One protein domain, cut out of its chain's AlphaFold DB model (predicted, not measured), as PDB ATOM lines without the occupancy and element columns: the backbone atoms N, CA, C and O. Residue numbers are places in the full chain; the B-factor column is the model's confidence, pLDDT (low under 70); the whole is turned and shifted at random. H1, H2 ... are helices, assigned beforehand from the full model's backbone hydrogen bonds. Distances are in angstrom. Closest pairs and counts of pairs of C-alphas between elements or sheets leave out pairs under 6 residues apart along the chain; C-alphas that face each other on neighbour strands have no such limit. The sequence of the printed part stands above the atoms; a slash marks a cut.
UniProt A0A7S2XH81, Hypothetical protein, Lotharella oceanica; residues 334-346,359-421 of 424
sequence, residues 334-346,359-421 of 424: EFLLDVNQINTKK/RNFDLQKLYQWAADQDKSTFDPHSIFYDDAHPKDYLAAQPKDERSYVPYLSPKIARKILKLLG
ATOM      1  N   GLU A 334     -12.435 -17.381   5.300       93.50
ATOM      2  CA  GLU A 334     -13.349 -18.455   5.712       93.50
ATOM      3  C   GLU A 334     -14.211 -18.970   4.550       93.50
ATOM      4  O   GLU A 334     -14.336 -20.183   4.375       93.50
ATOM      5  N   PHE A 335     -14.748 -18.069   3.721       95.06
ATOM      6  CA  PHE A 335     -15.509 -18.439   2.526       95.06
ATOM      7  C   PHE A 335     -14.662 -19.280   1.557       95.06
ATOM      8  O   PHE A 335     -15.096 -20.341   1.106       95.06
ATOM      9  N   LEU A 336     -13.422 -18.857   1.294       94.62
ATOM     10  CA  LEU A 336     -12.482 -19.602   0.454       94.62
ATOM     11  C   LEU A 336     -12.129 -20.965   1.053       94.62
ATOM     12  O   LEU A 336     -12.099 -21.956   0.329       94.62
ATOM     13  N   LEU A 337     -11.859 -21.034   2.360       91.06
ATOM     14  CA  LEU A 337     -11.515 -22.283   3.041       91.06
ATOM     15  C   LEU A 337     -12.648 -23.315   2.942       91.06
ATOM     16  O   LEU A 337     -12.350 -24.500   2.776       91.06
ATOM     17  N   ASP A 338     -13.909 -22.879   3.013       91.75
ATOM     18  CA  ASP A 338     -15.073 -23.763   2.896       91.75
ATOM     19  C   ASP A 338     -15.305 -24.241   1.453       91.75
ATOM     20  O   ASP A 338     -15.420 -25.446   1.204       91.75
ATOM     21  N   VAL A 339     -15.292 -23.323   0.477       93.19
ATOM     22  CA  VAL A 339     -15.491 -23.680  -0.940       93.19
ATOM     23  C   VAL A 339     -14.361 -24.579  -1.441       93.19
ATOM     24  O   VAL A 339     -14.619 -25.691  -1.916       93.19
ATOM     25  N   ASN A 340     -13.114 -24.153  -1.237       92.69
ATOM     26  CA  ASN A 340     -11.927 -24.819  -1.773       92.69
ATOM     27  C   ASN A 340     -11.485 -26.029  -0.930       92.69
ATOM     28  O   ASN A 340     -10.603 -26.777  -1.349       92.69
ATOM     29  N   GLN A 341     -12.050 -26.224   0.271       83.25
ATOM     30  CA  GLN A 341     -11.679 -27.285   1.222       83.25
ATOM     31  C   GLN A 341     -10.164 -27.406   1.481       83.25
ATOM     32  O   GLN A 341      -9.606 -28.506   1.597       83.25
ATOM     33  N   ILE A 342      -9.487 -26.262   1.612       62.19
ATOM     34  CA  ILE A 342      -8.017 -26.133   1.697       62.19
ATOM     35  C   ILE A 342      -7.406 -26.919   2.883       62.19
ATOM     36  O   ILE A 342      -6.214 -27.231   2.880       62.19
ATOM     37  N   ASN A 343      -8.220 -27.330   3.862       52.84
ATOM     38  CA  ASN A 343      -7.793 -28.002   5.094       52.84
ATOM     39  C   ASN A 343      -8.027 -29.524   5.158       52.84
ATOM     40  O   ASN A 343      -7.965 -30.101   6.239       52.84
ATOM     41  N   THR A 344      -8.214 -30.235   4.044       54.94
ATOM     42  CA  THR A 344      -8.372 -31.713   4.080       54.94
ATOM     43  C   THR A 344      -7.073 -32.497   4.335       54.94
ATOM     44  O   THR A 344      -7.040 -33.723   4.199       54.94
ATOM     45  N   LYS A 345      -5.978 -31.836   4.741       46.97
ATOM     46  CA  LYS A 345      -4.709 -32.515   5.034       46.97
ATOM     47  C   LYS A 345      -4.874 -33.499   6.202       46.97
ATOM     48  O   LYS A 345      -4.914 -33.107   7.360       46.97
ATOM     49  N   LYS A 346      -4.832 -34.790   5.850       47.75
ATOM     50  CA  LYS A 346      -4.608 -35.961   6.716       47.75
ATOM     51  C   LYS A 346      -5.722 -36.250   7.729       47.75
ATOM     52  O   LYS A 346      -5.474 -36.271   8.933       47.75
ATOM     53  N   ARG A 359     -20.012 -28.357   5.236       74.06
ATOM     54  CA  ARG A 359     -19.894 -27.177   4.394       74.06
ATOM     55  C   ARG A 359     -20.996 -26.212   4.791       74.06
ATOM     56  O   ARG A 359     -22.138 -26.623   5.007       74.06
ATOM     57  N   ASN A 360     -20.655 -24.937   4.866       83.50
ATOM     58  CA  ASN A 360     -21.657 -23.884   4.958       83.50
ATOM     59  C   ASN A 360     -22.243 -23.585   3.573       83.50
ATOM     60  O   ASN A 360     -23.398 -23.168   3.491       83.50
ATOM     61  N   PHE A 361     -21.461 -23.832   2.514       90.69
ATOM     62  CA  PHE A 361     -21.841 -23.572   1.130       90.69
ATOM     63  C   PHE A 361     -22.101 -24.838   0.314       90.69
ATOM     64  O   PHE A 361     -21.260 -25.736   0.208       90.69
ATOM     65  N   ASP A 362     -23.258 -24.858  -0.338       90.25
ATOM     66  CA  ASP A 362     -23.586 -25.797  -1.398       90.25
ATOM     67  C   ASP A 362     -22.960 -25.324  -2.717       90.25
ATOM     68  O   ASP A 362     -23.297 -24.268  -3.260       90.25
ATOM     69  N   LEU A 363     -22.030 -26.124  -3.238       92.94
ATOM     70  CA  LEU A 363     -21.299 -25.795  -4.457       92.94
ATOM     71  C   LEU A 363     -22.172 -25.832  -5.713       92.94
ATOM     72  O   LEU A 363     -21.893 -25.088  -6.650       92.94
ATOM     73  N   GLN A 364     -23.225 -26.654  -5.733       92.19
ATOM     74  CA  GLN A 364     -24.164 -26.676  -6.856       92.19
ATOM     75  C   GLN A 364     -24.950 -25.372  -6.916       92.19
ATOM     76  O   GLN A 364     -25.149 -24.817  -7.992       92.19
ATOM     77  N   LYS A 365     -25.307 -24.811  -5.759       93.94
ATOM     78  CA  LYS A 365     -25.988 -23.514  -5.714       93.94
ATOM     79  C   LYS A 365     -25.078 -22.352  -6.044       93.94
ATOM     80  O   LYS A 365     -25.537 -21.407  -6.671       93.94
ATOM     81  N   LEU A 366     -23.805 -22.417  -5.651       96.06
ATOM     82  CA  LEU A 366     -22.804 -21.459  -6.119       96.06
ATOM     83  C   LEU A 366     -22.686 -21.510  -7.649       96.06
ATOM     84  O   LEU A 366     -22.683 -20.462  -8.288       96.06
ATOM     85  N   TYR A 367     -22.627 -22.711  -8.232       95.69
ATOM     86  CA  TYR A 367     -22.585 -22.893  -9.681       95.69
ATOM     87  C   TYR A 367     -23.838 -22.338 -10.369       95.69
ATOM     88  O   TYR A 367     -23.717 -21.540 -11.293       95.69
ATOM     89  N   GLN A 368     -25.029 -22.695  -9.882       95.69
ATOM     90  CA  GLN A 368     -26.297 -22.206 -10.422       95.69
ATOM     91  C   GLN A 368     -26.394 -20.680 -10.325       95.69
ATOM     92  O   GLN A 368     -26.633 -20.014 -11.325       95.69
ATOM     93  N   TRP A 369     -26.093 -20.114  -9.152       96.81
ATOM     94  CA  TRP A 369     -26.067 -18.665  -8.963       96.81
ATOM     95  C   TRP A 369     -25.103 -17.974  -9.931       96.81
ATOM     96  O   TRP A 369     -25.449 -16.932 -10.485       96.81
ATOM     97  N   ALA A 370     -23.909 -18.539 -10.136       96.94
ATOM     98  CA  ALA A 370     -22.911 -18.001 -11.051       96.94
ATOM     99  C   ALA A 370     -23.390 -18.051 -12.506       96.94
ATOM    100  O   ALA A 370     -23.194 -17.080 -13.234       96.94
ATOM    101  N   ALA A 371     -24.031 -19.151 -12.915       96.50
ATOM    102  CA  ALA A 371     -24.606 -19.321 -14.248       96.50
ATOM    103  C   ALA A 371     -25.766 -18.350 -14.524       96.50
ATOM    104  O   ALA A 371     -25.921 -17.904 -15.660       96.50
ATOM    105  N   ASP A 372     -26.525 -17.989 -13.487       96.62
ATOM    106  CA  ASP A 372     -27.640 -17.039 -13.566       96.62
ATOM    107  C   ASP A 372     -27.184 -15.565 -13.615       96.62
ATOM    108  O   ASP A 372     -28.005 -14.671 -13.833       96.62
ATOM    109  N   GLN A 373     -25.894 -15.271 -13.398       96.44
ATOM    110  CA  GLN A 373     -25.389 -13.898 -13.492       96.44
ATOM    111  C   GLN A 373     -25.277 -13.433 -14.951       96.44
ATOM    112  O   GLN A 373     -24.938 -14.199 -15.852       96.44
ATOM    113  N   ASP A 374     -25.478 -12.131 -15.178       94.25
ATOM    114  CA  ASP A 374     -25.190 -11.523 -16.475       94.25
ATOM    115  C   ASP A 374     -23.694 -11.677 -16.798       94.25
ATOM    116  O   ASP A 374     -22.837 -11.160 -16.071       94.25
ATOM    117  N   LYS A 375     -23.397 -12.340 -17.923       92.69
ATOM    118  CA  LYS A 375     -22.040 -12.586 -18.436       92.69
ATOM    119  C   LYS A 375     -21.223 -11.307 -18.618       92.69
ATOM    120  O   LYS A 375     -19.998 -11.356 -18.524       92.69
ATOM    121  N   SER A 376     -21.874 -10.165 -18.850       90.56
ATOM    122  CA  SER A 376     -21.198  -8.863 -18.925       90.56
ATOM    123  C   SER A 376     -20.607  -8.434 -17.573       90.56
ATOM    124  O   SER A 376     -19.592  -7.738 -17.511       90.56
ATOM    125  N   THR A 377     -21.207  -8.897 -16.472       94.44
ATOM    126  CA  THR A 377     -20.841  -8.525 -15.102       94.44
ATOM    127  C   THR A 377     -20.022  -9.601 -14.399       94.44
ATOM    128  O   THR A 377     -19.105  -9.277 -13.634       94.44
ATOM    129  N   PHE A 378     -20.287 -10.880 -14.669       97.38
ATOM    130  CA  PHE A 378     -19.658 -12.016 -14.008       97.38
ATOM    131  C   PHE A 378     -19.480 -13.179 -14.981       97.38
ATOM    132  O   PHE A 378     -20.430 -13.604 -15.622       97.38
ATOM    133  N   ASP A 379     -18.258 -13.702 -15.070       97.38
ATOM    134  CA  ASP A 379     -17.979 -14.902 -15.851       97.38
ATOM    135  C   ASP A 379     -18.225 -16.138 -14.971       97.38
ATOM    136  O   ASP A 379     -17.503 -16.307 -13.979       97.38
ATOM    137  N   PRO A 380     -19.196 -17.012 -15.301       96.94
ATOM    138  CA  PRO A 380     -19.460 -18.219 -14.527       96.94
ATOM    139  C   PRO A 380     -18.242 -19.142 -14.427       96.94
ATOM    140  O   PRO A 380     -18.081 -19.811 -13.412       96.94
ATOM    141  N   HIS A 381     -17.351 -19.156 -15.428       96.56
ATOM    142  CA  HIS A 381     -16.157 -20.006 -15.404       96.56
ATOM    143  C   HIS A 381     -15.096 -19.526 -14.412       96.56
ATOM    144  O   HIS A 381     -14.262 -20.314 -13.971       96.56
ATOM    145  N   SER A 382     -15.172 -18.266 -13.978       97.12
ATOM    146  CA  SER A 382     -14.238 -17.709 -12.999       97.12
ATOM    147  C   SER A 382     -14.357 -18.323 -11.600       97.12
ATOM    148  O   SER A 382     -13.512 -18.058 -10.745       97.12
ATOM    149  N   ILE A 383     -15.387 -19.140 -11.340       97.31
ATOM    150  CA  ILE A 383     -15.511 -19.873 -10.075       97.31
ATOM    151  C   ILE A 383     -14.682 -21.160 -10.035       97.31
ATOM    152  O   ILE A 383     -14.647 -21.794  -8.983       97.31
ATOM    153  N   PHE A 384     -14.076 -21.577 -11.147       96.44
ATOM    154  CA  PHE A 384     -13.207 -22.752 -11.220       96.44
ATOM    155  C   PHE A 384     -11.737 -22.350 -11.121       96.44
ATOM    156  O   PHE A 384     -11.386 -21.180 -11.270       96.44
ATOM    157  N   TYR A 385     -10.878 -23.338 -10.874       95.88
ATOM    158  CA  TYR A 385      -9.440 -23.108 -10.867       95.88
ATOM    159  C   TYR A 385      -8.952 -22.673 -12.253       95.88
ATOM    160  O   TYR A 385      -9.372 -23.219 -13.269       95.88
ATOM    161  N   ASP A 386      -8.044 -21.701 -12.272       96.19
ATOM    162  CA  ASP A 386      -7.462 -21.151 -13.492       96.19
ATOM    163  C   ASP A 386      -5.981 -21.529 -13.552       96.19
ATOM    164  O   ASP A 386      -5.143 -20.929 -12.868       96.19
ATOM    165  N   ASP A 387      -5.673 -22.533 -14.377       94.69
ATOM    166  CA  ASP A 387      -4.320 -23.058 -14.579       94.69
ATOM    167  C   ASP A 387      -3.358 -22.016 -15.171       94.69
ATOM    168  O   ASP A 387      -2.142 -22.131 -14.996       94.69
ATOM    169  N   ALA A 388      -3.868 -20.970 -15.832       96.25
ATOM    170  CA  ALA A 388      -3.040 -19.879 -16.340       96.25
ATOM    171  C   ALA A 388      -2.621 -18.901 -15.226       96.25
ATOM    172  O   ALA A 388      -1.602 -18.213 -15.349       96.25
ATOM    173  N   HIS A 389      -3.359 -18.863 -14.110       96.12
ATOM    174  CA  HIS A 389      -3.127 -17.938 -12.996       96.12
ATOM    175  C   HIS A 389      -3.035 -18.647 -11.630       96.12
ATOM    176  O   HIS A 389      -3.681 -18.232 -10.662       96.12
ATOM    177  N   PRO A 390      -2.153 -19.651 -11.458       95.69
ATOM    178  CA  PRO A 390      -2.086 -20.453 -10.233       95.69
ATOM    179  C   PRO A 390      -1.710 -19.628  -8.990       95.69
ATOM    180  O   PRO A 390      -2.088 -19.967  -7.870       95.69
ATOM    181  N   LYS A 391      -0.985 -18.518  -9.185       95.88
ATOM    182  CA  LYS A 391      -0.560 -17.582  -8.129       95.88
ATOM    183  C   LYS A 391      -1.708 -16.783  -7.504       95.88
ATOM    184  O   LYS A 391      -1.516 -16.205  -6.436       95.88
ATOM    185  N   ASP A 392      -2.868 -16.740  -8.155       95.94
ATOM    186  CA  ASP A 392      -4.032 -16.009  -7.656       95.94
ATOM    187  C   ASP A 392      -4.767 -16.796  -6.558       95.94
ATOM    188  O   ASP A 392      -5.628 -16.248  -5.871       95.94
ATOM    189  N   TYR A 393      -4.412 -18.066  -6.339       94.81
ATOM    190  CA  TYR A 393      -5.036 -18.947  -5.358       94.81
ATOM    191  C   TYR A 393      -4.182 -19.081  -4.092       94.81
ATOM    192  O   TYR A 393      -2.955 -19.133  -4.135       94.81
ATOM    193  N   LEU A 394      -4.839 -19.167  -2.930       90.19
ATOM    194  CA  LEU A 394      -4.154 -19.287  -1.634       90.19
ATOM    195  C   LEU A 394      -3.597 -20.690  -1.354       90.19
ATOM    196  O   LEU A 394      -2.759 -20.858  -0.467       90.19
ATOM    197  N   ALA A 395      -4.086 -21.700  -2.066       84.81
ATOM    198  CA  ALA A 395      -3.751 -23.096  -1.843       84.81
ATOM    199  C   ALA A 395      -3.279 -23.771  -3.127       84.81
ATOM    200  O   ALA A 395      -3.380 -23.211  -4.217       84.81
ATOM    201  N   ALA A 396      -2.737 -24.981  -2.969       82.88
ATOM    202  CA  ALA A 396      -2.289 -25.795  -4.089       82.88
ATOM    203  C   ALA A 396      -3.427 -26.032  -5.093       82.88
ATOM    204  O   ALA A 396      -4.600 -26.003  -4.719       82.88
ATOM    205  N   GLN A 397      -3.059 -26.277  -6.348       87.62
ATOM    206  CA  GLN A 397      -3.982 -26.693  -7.398       87.62
ATOM    207  C   GLN A 397      -4.877 -27.846  -6.898       87.62
ATOM    208  O   GLN A 397      -4.378 -28.745  -6.202       87.62
ATOM    209  N   PRO A 398      -6.194 -27.819  -7.180       87.69
ATOM    210  CA  PRO A 398      -7.055 -28.956  -6.890       87.69
ATOM    211  C   PRO A 398      -6.533 -30.195  -7.629       87.69
ATOM    212  O   PRO A 398      -6.021 -30.100  -8.736       87.69
ATOM    213  N   LYS A 399      -6.649 -31.373  -7.010       82.38
ATOM    214  CA  LYS A 399      -6.325 -32.638  -7.692       82.38
ATOM    215  C   LYS A 399      -7.254 -32.835  -8.896       82.38
ATOM    216  O   LYS A 399      -8.405 -32.411  -8.812       82.38
ATOM    217  N   ASP A 400      -6.796 -33.542  -9.929       75.69
ATOM    218  CA  ASP A 400      -7.492 -33.718 -11.218       75.69
ATOM    219  C   ASP A 400      -8.980 -34.091 -11.093       75.69
ATOM    220  O   ASP A 400      -9.823 -33.510 -11.773       75.69
ATOM    221  N   GLU A 401      -9.337 -34.966 -10.148       78.69
ATOM    222  CA  GLU A 401     -10.727 -35.379  -9.868       78.69
ATOM    223  C   GLU A 401     -11.659 -34.229  -9.428       78.69
ATOM    224  O   GLU A 401     -12.880 -34.376  -9.415       78.69
ATOM    225  N   ARG A 402     -11.102 -33.081  -9.028       80.69
ATOM    226  CA  ARG A 402     -11.821 -31.891  -8.545       80.69
ATOM    227  C   ARG A 402     -11.637 -30.670  -9.447       80.69
ATOM    228  O   ARG A 402     -12.046 -29.581  -9.055       80.69
ATOM    229  N   SER A 403     -11.049 -30.839 -10.628       82.19
ATOM    230  CA  SER A 403     -10.862 -29.762 -11.615       82.19
ATOM    231  C   SER A 403     -12.183 -29.087 -12.017       82.19
ATOM    232  O   SER A 403     -12.218 -27.881 -12.235       82.19
ATOM    233  N   TYR A 404     -13.290 -29.837 -12.008       87.00
ATOM    234  CA  TYR A 404     -14.635 -29.356 -12.353       87.00
ATOM    235  C   TYR A 404     -15.496 -28.950 -11.149       87.00
ATOM    236  O   TYR A 404     -16.715 -28.831 -11.259       87.00
ATOM    237  N   VAL A 405     -14.895 -28.773  -9.974       91.94
ATOM    238  CA  VAL A 405     -15.596 -28.329  -8.764       91.94
ATOM    239  C   VAL A 405     -15.249 -26.859  -8.514       91.94
ATOM    240  O   VAL A 405     -14.087 -26.494  -8.704       91.94
ATOM    241  N   PRO A 406     -16.200 -26.007  -8.074       95.75
ATOM    242  CA  PRO A 406     -15.889 -24.625  -7.732       95.75
ATOM    243  C   PRO A 406     -14.671 -24.508  -6.806       95.75
ATOM    244  O   PRO A 406     -14.587 -25.169  -5.768       95.75
ATOM    245  N   TYR A 407     -13.733 -23.659  -7.209       96.00
ATOM    246  CA  TYR A 407     -12.466 -23.390  -6.555       96.00
ATOM    247  C   TYR A 407     -12.099 -21.922  -6.781       96.00
ATOM    248  O   TYR A 407     -11.697 -21.514  -7.865       96.00
ATOM    249  N   LEU A 408     -12.269 -21.105  -5.750       96.81
ATOM    250  CA  LEU A 408     -12.259 -19.652  -5.848       96.81
ATOM    251  C   LEU A 408     -10.880 -19.057  -5.551       96.81
ATOM    252  O   LEU A 408     -10.173 -19.491  -4.638       96.81
ATOM    253  N   SER A 409     -10.532 -17.984  -6.259       97.00
ATOM    254  CA  SER A 409      -9.465 -17.062  -5.853       97.00
ATOM    255  C   SER A 409     -10.023 -15.951  -4.943       97.00
ATOM    256  O   SER A 409     -11.220 -15.640  -5.004       97.00
ATOM    257  N   PRO A 410      -9.193 -15.264  -4.130       96.69
ATOM    258  CA  PRO A 410      -9.644 -14.128  -3.322       96.69
ATOM    259  C   PRO A 410     -10.258 -12.995  -4.148       96.69
ATOM    260  O   PRO A 410     -11.178 -12.318  -3.687       96.69
ATOM    261  N   LYS A 411      -9.774 -12.789  -5.379       96.81
ATOM    262  CA  LYS A 411     -10.307 -11.780  -6.301       96.81
ATOM    263  C   LYS A 411     -11.754 -12.096  -6.683       96.81
ATOM    264  O   LYS A 411     -12.604 -11.209  -6.612       96.81
ATOM    265  N   ILE A 412     -12.035 -13.348  -7.041       97.69
ATOM    266  CA  ILE A 412     -13.385 -13.782  -7.415       97.69
ATOM    267  C   ILE A 412     -14.307 -13.799  -6.198       97.69
ATOM    268  O   ILE A 412     -15.409 -13.264  -6.284       97.69
ATOM    269  N   ALA A 413     -13.844 -14.267  -5.035       97.06
ATOM    270  CA  ALA A 413     -14.630 -14.216  -3.802       97.06
ATOM    271  C   ALA A 413     -15.096 -12.787  -3.457       97.06
ATOM    272  O   ALA A 413     -16.274 -12.570  -3.182       97.06
ATOM    273  N   ARG A 414     -14.213 -11.781  -3.559       96.56
ATOM    274  CA  ARG A 414     -14.589 -10.362  -3.382       96.56
ATOM    275  C   ARG A 414     -15.624  -9.895  -4.403       96.56
ATOM    276  O   ARG A 414     -16.544  -9.163  -4.049       96.56
ATOM    277  N   LYS A 415     -15.472 -10.305  -5.664       96.75
ATOM    278  CA  LYS A 415     -16.418  -9.962  -6.733       96.75
ATOM    279  C   LYS A 415     -17.808 -10.535  -6.444       96.75
ATOM    280  O   LYS A 415     -18.784  -9.805  -6.579       96.75
ATOM    281  N   ILE A 416     -17.880 -11.784  -5.979       96.62
ATOM    282  CA  ILE A 416     -19.125 -12.427  -5.535       96.62
ATOM    283  C   ILE A 416     -19.771 -11.612  -4.408       96.62
ATOM    284  O   ILE A 416     -20.926 -11.218  -4.536       96.62
ATOM    285  N   LEU A 417     -19.026 -11.279  -3.345       95.31
ATOM    286  CA  LEU A 417     -19.563 -10.481  -2.231       95.31
ATOM    287  C   LEU A 417     -20.120  -9.130  -2.701       95.31
ATOM    288  O   LEU A 417     -21.233  -8.761  -2.325       95.31
ATOM    289  N   LYS A 418     -19.403  -8.438  -3.594       95.44
ATOM    290  CA  LYS A 418     -19.857  -7.171  -4.179       95.44
ATOM    291  C   LYS A 418     -21.174  -7.326  -4.948       95.44
ATOM    292  O   LYS A 418     -22.070  -6.507  -4.764       95.44
ATOM    293  N   LEU A 419     -21.308  -8.362  -5.779       95.06
ATOM    294  CA  LEU A 419     -22.535  -8.633  -6.546       95.06
ATOM    295  C   LEU A 419     -23.723  -8.992  -5.649       95.06
ATOM    296  O   LEU A 419     -24.864  -8.676  -5.969       95.06
ATOM    297  N   LEU A 420     -23.459  -9.592  -4.488       93.12
ATOM    298  CA  LEU A 420     -24.483  -9.873  -3.484       93.12
ATOM    299  C   LEU A 420     -24.884  -8.638  -2.657       93.12
ATOM    300  O   LEU A 420     -25.763  -8.749  -1.803       93.12
ATOM    301  N   GLY A 421     -24.274  -7.472  -2.903       91.75
ATOM    302  CA  GLY A 421     -24.504  -6.248  -2.131       91.75
ATOM    303  C   GLY A 421     -23.831  -6.261  -0.756       91.75
ATOM    304  O   GLY A 421     -24.161  -5.446   0.100       91.75
TER     305      GLY A 421
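AT A GLANCE: This is residues 334 to 346 and 359 to 421 of the 424 residues of the protein "Hypothetical protein" of Lotharella oceanica (UniProt A0A7S2XH81). There is little regular structure: four short helices sit round a middle through which the end of a long loop, residues 384 to 409, passes after swinging out to one side. H2 and H3 pack together. Of 76 printed residues, 30 are in H1, H2, H3 and H4, in that order, with no named strand: all helix, compact, radius of gyration of the C-alphas 12.1 A, spans 38 by 29 by 20 A.

IN THESE COORDINATES: H1, residues 334 to 340, begins at C-alpha (-13.349, -18.455, 5.712). H2 is residues 363 to 371, 12.2 A long; H3 is residues 380 to 383. H4, residues 410 to 419, 14.4 A long, ends at C-alpha (-22.535, -8.633, -6.546).

HOW THE PARTS SIT: H1 and H4 only just touch, with 3 pairs of C-alphas within 8 A, closest Leu 336 and Ala 413. H2 and H3 touch; the closest C-alphas, Ala 370 and Pro 380, are 4.9 A apart. H2 and H4 are apart. In H1, H2 and H4 every O i to N i+4 pair is within hydrogen-bond range; H3 is too short for one.

THE WHOLE: Residues 347 to 358 are not printed; C-alphas 346 and 359 are 17.8 A apart. H3 to H4 is a long link. Residues 342 to 346 have pLDDT under 70.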